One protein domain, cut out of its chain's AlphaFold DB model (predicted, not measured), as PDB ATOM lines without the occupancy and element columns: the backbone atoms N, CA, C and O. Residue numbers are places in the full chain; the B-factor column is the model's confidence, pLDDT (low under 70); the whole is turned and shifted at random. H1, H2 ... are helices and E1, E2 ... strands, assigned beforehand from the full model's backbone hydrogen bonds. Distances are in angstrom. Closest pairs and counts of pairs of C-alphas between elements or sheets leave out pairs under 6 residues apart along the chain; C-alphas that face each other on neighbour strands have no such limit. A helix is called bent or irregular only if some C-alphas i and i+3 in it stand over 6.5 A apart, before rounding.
ATOM      1  N   VAL A  19     -28.905  53.618  25.435       79.62
ATOM      2  CA  VAL A  19     -30.279  54.085  25.643       79.62
ATOM      3  C   VAL A  19     -31.116  54.100  24.351       79.62
ATOM      4  O   VAL A  19     -32.339  54.023  24.404       79.62
ATOM      5  N   THR A  20     -30.467  54.151  23.187       77.81
ATOM      6  CA  THR A  20     -31.130  54.123  21.871       77.81
ATOM      7  C   THR A  20     -31.431  52.724  21.338       77.81
ATOM      8  O   THR A  20     -31.954  52.606  20.236       77.81
ATOM      9  N   ASN A  21     -31.027  51.654  22.029       74.19
ATOM     10  CA  ASN A  21     -31.219  50.287  21.546       74.19
ATOM     11  C   ASN A  21     -31.749  49.386  22.664       74.19
ATOM     12  O   ASN A  21     -30.998  48.949  23.538       74.19
ATOM     13  N   ILE A  22     -33.038  49.058  22.585       78.31
ATOM     14  CA  ILE A  22     -33.719  48.209  23.567       78.31
ATOM     15  C   ILE A  22     -33.206  46.762  23.572       78.31
ATOM     16  O   ILE A  22     -33.171  46.121  24.618       78.31
ATOM     17  N   HIS A  23     -32.695  46.254  22.447       78.19
ATOM     18  CA  HIS A  23     -32.110  44.911  22.390       78.19
ATOM     19  C   HIS A  23     -30.832  44.803  23.232       78.19
ATOM     20  O   HIS A  23     -30.540  43.744  23.780       78.19
ATOM     21  N   SER A  24     -30.085  45.905  23.385       76.56
ATOM     22  CA  SER A  24     -28.924  45.948  24.287       76.56
ATOM     23  C   SER A  24     -29.328  45.853  25.760       76.56
ATOM     24  O   SER A  24     -28.559  45.329  26.558       76.56
ATOM     25  N   PHE A  25     -30.525  46.325  26.117       81.56
ATOM     26  CA  PHE A  25     -31.071  46.189  27.466       81.56
ATOM     27  C   PHE A  25     -31.535  44.749  27.741       81.56
ATOM     28  O   PHE A  25     -31.126  44.157  28.736       81.56
ATOM     29  N   HIS A  26     -32.268  44.128  26.809       82.38
ATOM     30  CA  HIS A  26     -32.699  42.727  26.946       82.38
ATOM     31  C   HIS A  26     -31.534  41.733  27.040       82.38
ATOM     32  O   HIS A  26     -31.608  40.744  27.772       82.38
ATOM     33  N   ALA A  27     -30.432  41.989  26.330       79.50
ATOM     34  CA  ALA A  27     -29.230  41.164  26.432       79.50
ATOM     35  C   ALA A  27     -28.623  41.192  27.846       79.50
ATOM     36  O   ALA A  27     -28.069  40.189  28.295       79.50
ATOM     37  N   ILE A  28     -28.738  42.320  28.555       82.06
ATOM     38  CA  ILE A  28     -28.208  42.456  29.915       82.06
ATOM     39  C   ILE A  28     -29.033  41.645  30.898       82.06
ATOM     40  O   ILE A  28     -28.464  40.905  31.696       82.06
ATOM     41  N   GLU A  29     -30.353  41.781  30.811       79.00
ATOM     42  CA  GLU A  29     -31.288  41.081  31.682       79.00
ATOM     43  C   GLU A  29     -31.163  39.560  31.546       79.00
ATOM     44  O   GLU A  29     -31.114  38.856  32.549       79.00
ATOM     45  N   SER A  30     -31.031  39.070  30.310       77.19
ATOM     46  CA  SER A  30     -30.952  37.635  30.022       77.19
ATOM     47  C   SER A  30     -29.577  37.028  30.311       77.19
ATOM     48  O   SER A  30     -29.479  36.065  31.057       77.19
ATOM     49  N   SER A  31     -28.499  37.569  29.736       79.62
ATOM     50  CA  SER A  31     -27.191  36.892  29.745       79.62
ATOM     51  C   SER A  31     -26.206  37.489  30.748       79.62
ATOM     52  O   SER A  31     -25.462  36.760  31.404       79.62
ATOM     53  N   TRP A  32     -26.187  38.816  30.895       80.31
ATOM     54  CA  TRP A  32     -25.152  39.477  31.694       80.31
ATOM     55  C   TRP A  32     -25.452  39.429  33.189       80.31
ATOM     56  O   TRP A  32     -24.518  39.377  33.987       80.31
ATOM     57  N   LEU A  33     -26.727  39.434  33.590       77.19
ATOM     58  CA  LEU A  33     -27.103  39.305  34.998       77.19
ATOM     59  C   LEU A  33     -26.782  37.917  35.556       77.19
ATOM     60  O   LEU A  33     -26.270  37.837  36.676       77.19
ATOM     61  N   GLU A  34     -27.033  36.853  34.790       80.69
ATOM     62  CA  GLU A  34     -26.658  35.482  35.159       80.69
ATOM     63  C   GLU A  34     -25.141  35.319  35.241       80.69
ATOM     64  O   GLU A  34     -24.626  34.827  36.245       80.69
ATOM     65  N   GLU A  35     -24.409  35.824  34.247       76.75
ATOM     66  CA  GLU A  35     -22.946  35.789  34.235       76.75
ATOM     67  C   GLU A  35     -22.369  36.590  35.423       76.75
ATOM     68  O   GLU A  35     -21.500  36.112  36.153       76.75
ATOM     69  N   ALA A  36     -22.922  37.772  35.715       75.50
ATOM     70  CA  ALA A  36     -22.523  38.577  36.868       75.50
ATOM     71  C   ALA A  36     -22.858  37.909  38.212       75.50
ATOM     72  O   ALA A  36     -22.093  38.062  39.163       75.50
ATOM     73  N   ASN A  37     -23.982  37.189  38.305       77.62
ATOM     74  CA  ASN A  37     -24.333  36.379  39.477       77.62
ATOM     75  C   ASN A  37     -23.370  35.203  39.670       77.62
ATOM     76  O   ASN A  37     -23.049  34.871  40.808       77.62
ATOM     77  N   HIS A  38     -22.903  34.596  38.578       79.31
ATOM     78  CA  HIS A  38     -21.975  33.470  38.620       79.31
ATOM     79  C   HIS A  38     -20.577  33.888  39.095       79.31
ATOM     80  O   HIS A  38     -19.979  33.214  39.928       79.31
ATOM     81  N   PHE A  39     -20.069  35.027  38.611       73.50
ATOM     82  CA  PHE A  39     -18.747  35.531  38.999       73.50
ATOM     83  C   PHE A  39     -18.707  36.184  40.385       73.50
ATOM     84  O   PHE A  39     -17.653  36.217  41.014       73.50
ATOM     85  N   HIS A  40     -19.837  36.711  40.860       68.00
ATOM     86  CA  HIS A  40     -19.917  37.452  42.117       68.00
ATOM     87  C   HIS A  40     -21.035  36.881  43.001       68.00
ATOM     88  O   HIS A  40     -22.145  37.429  43.034       68.00
ATOM     89  N   PRO A  41     -20.775  35.780  43.725       63.38
ATOM     90  CA  PRO A  41     -21.740  35.235  44.665       63.38
ATOM     91  C   PRO A  41     -21.973  36.227  45.819       63.38
ATOM     92  O   PRO A  41     -21.068  36.513  46.589       63.38
ATOM     93  N   ARG A  42     -23.203  36.762  45.874       63.03
ATOM     94  CA  ARG A  42     -23.869  37.557  46.934       63.03
ATOM     95  C   ARG A  42     -22.985  38.521  47.748       63.03
ATOM     96  O   ARG A  42     -22.256  38.119  48.640       63.03
ATOM     97  N   GLY A  43     -23.194  39.824  47.531       68.62
ATOM     98  CA  GLY A  43     -22.653  40.888  48.393       68.62
ATOM     99  C   GLY A  43     -22.171  42.134  47.650       68.62
ATOM    100  O   GLY A  43     -21.890  43.146  48.279       68.62
ATOM    101  N   ILE A  44     -22.103  42.082  46.317       75.50
ATOM    102  CA  ILE A  44     -21.580  43.181  45.500       75.50
ATOM    103  C   ILE A  44     -22.732  43.960  44.849       75.50
ATOM    104  O   ILE A  44     -23.577  43.353  44.179       75.50
ATOM    105  N   PRO A  45     -22.772  45.299  44.998       79.19
ATOM    106  CA  PRO A  45     -23.754  46.126  44.316       79.19
ATOM    107  C   PRO A  45     -23.509  46.115  42.802       79.19
ATOM    108  O   PRO A  45     -22.379  46.252  42.325       79.19
ATOM    109  N   LYS A  46     -24.596  45.961  42.043       81.94
ATOM    110  CA  LYS A  46     -24.590  45.971  40.577       81.94
ATOM    111  C   LYS A  46     -25.177  47.284  40.091       81.94
ATOM    112  O   LYS A  46     -26.301  47.624  40.451       81.94
ATOM    113  N   ILE A  47     -24.425  48.005  39.270       84.81
ATOM    114  CA  ILE A  47     -24.831  49.306  38.739       84.81
ATOM    115  C   ILE A  47     -25.048  49.158  37.237       84.81
ATOM    116  O   ILE A  47     -24.133  48.772  36.508       84.81
ATOM    117  N   ILE A  48     -26.258  49.475  36.776       84.69
ATOM    118  CA  ILE A  48     -26.606  49.471  35.354       84.69
ATOM    119  C   ILE A  48     -26.665  50.920  34.864       84.69
ATOM    120  O   ILE A  48     -27.409  51.731  35.409       84.69
ATOM    121  N   ILE A  49     -25.882  51.251  33.835       88.00
ATOM    122  CA  ILE A  49     -25.742  52.613  33.306       88.00
ATOM    123  C   ILE A  49     -26.240  52.672  31.861       88.00
ATOM    124  O   ILE A  49     -25.725  51.985  30.978       88.00
ATOM    125  N   GLY A  50     -27.204  53.554  31.600       85.44
ATOM    126  CA  GLY A  50     -27.630  53.906  30.249       85.44
ATOM    127  C   GLY A  50     -26.705  54.959  29.634       85.44
ATOM    128  O   GLY A  50     -26.796  56.141  29.953       85.44
ATOM    129  N   ASN A  51     -25.819  54.544  28.736       81.06
ATOM    130  CA  ASN A  51     -24.990  55.426  27.919       81.06
ATOM    131  C   ASN A  51     -25.776  55.952  26.702       81.06
ATOM    132  O   ASN A  51     -26.792  55.381  26.304       81.06
ATOM    133  N   LYS A  52     -25.257  56.993  26.044       78.12
ATOM    134  CA  LYS A  52     -25.832  57.582  24.823       78.12
ATOM    135  C   LYS A  52     -27.167  58.305  25.070       78.12
ATOM    136  O   LYS A  52     -28.031  58.331  24.199       78.12
ATOM    137  N   VAL A  53     -27.319  58.906  26.255       73.81
ATOM    138  CA  VAL A  53     -28.469  59.766  26.596       73.81
ATOM    139  C   VAL A  53     -28.561  61.000  25.691       73.81
ATOM    140  O   VAL A  53     -29.662  61.431  25.375       73.81
ATOM    141  N   ASP A  54     -27.416  61.481  25.201       75.25
ATOM    142  CA  ASP A  54     -27.278  62.584  24.239       75.25
ATOM    143  C   ASP A  54     -28.203  62.447  23.016       75.25
ATOM    144  O   ASP A  54     -28.827  63.415  22.583       75.25
ATOM    145  N   LEU A  55     -28.399  61.221  22.528       65.88
ATOM    146  CA  LEU A  55     -29.240  60.988  21.360       65.88
ATOM    147  C   LEU A  55     -30.738  61.150  21.627       65.88
ATOM    148  O   LEU A  55     -31.482  61.420  20.691       65.88
ATOM    149  N   ARG A  56     -31.215  61.055  22.874       60.12
ATOM    150  CA  ARG A  56     -32.639  61.314  23.162       60.12
ATOM    151  C   ARG A  56     -33.026  62.760  22.856       60.12
ATOM    152  O   ARG A  56     -34.142  63.006  22.418       60.12
ATOM    153  N   THR A  57     -32.098  63.693  23.037       58.56
ATOM    154  CA  THR A  57     -32.295  65.121  22.758       58.56
ATOM    155  C   THR A  57     -32.374  65.429  21.263       58.56
ATOM    156  O   THR A  57     -32.987  66.420  20.885       58.56
ATOM    157  N   HIS A  58     -31.800  64.574  20.411       54.62
ATOM    158  CA  HIS A  58     -31.749  64.780  18.961       54.62
ATOM    159  C   HIS A  58     -32.869  64.052  18.190       54.62
ATOM    160  O   HIS A  58     -33.110  64.380  17.034       54.62
TER     161      HIS A  58
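Overview. This is residues 19 to 58 of the 112 residues of an uncharacterized protein of Blastomyces gilchristii (strain SLH14081) (UniProt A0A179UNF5). The long helix H1 makes one side of a narrow, open loop, and the strand E1 makes the other, running back past H1 with a gap between them; the short helix H2 lies beyond, past the end where H1 begins. Residues 38 to 43 stick out at the far end, where the chain folds back, and residues 19 to 21 curve from the start of H1 toward the end of E1. The printed part has 40 residues, with two named helices and one named strand in the order H1, E1, H2, and its class is mixed, helices and strands. E1 pairs with no named strand. The whole is loose, with a radius of gyration of the C-alphas of 12.8 A, and it spans 40 by 18 by 9 A.

Along the chain. Find C-alpha 22 at (-33.719, 48.209, 23.567); from there H1, residues 22 to 39, runs 25.0 A to C-alpha 39 at (-18.747, 35.531, 38.999). Look near residue 33 for a kink of 35 degrees. H1 is irregular, but only just: C-alphas 30 and 33 are 6.51 A apart. Next look at E1, residues 46 to 51, which begins at Lys 46 and covers 15.8 A from first to last C-alpha. H2, residues 54 to 58, ends with C-alpha 58 at (-31.749, 64.780, 18.961).

Arrangement. Start from H1 and look across to E1: the two are near each other, with no pair of C-alphas within 8 A but 6 pairs within 10 A. The N-to-C direction of H1 has the components 0.50, -0.52 and 0.69, and that of E1 has -0.09, 0.58 and -0.81. Between H1 and E1 you pass along a short link of 6 residues. After E1 a tight link of 2 residues leads to H2. E1 and H2 are apart, and H1 and H2 are apart too. Along the helix backbones, 11 of 14 O i to N i+4 pairs are within hydrogen-bond range in H1; in H2 the count is 0 of 1, beside 2 of 2 O i to N i+3 pairs.

Size, cuts and confidence. The outline is a rod, and the two C-alphas farthest apart, those of Pro 41 and His 58, are 40.4 A from each other. The first and last printed C-alphas, of Val 19 and His 58, are 12.7 A apart. The printed part has no cut, and neither of its two links is long. Residues 38 to 43 stand free. In the B-factor column you find a mean pLDDT of 75.9 for the printed part of this predicted model, with residues 40 to 43 and 55 to 58 under 70.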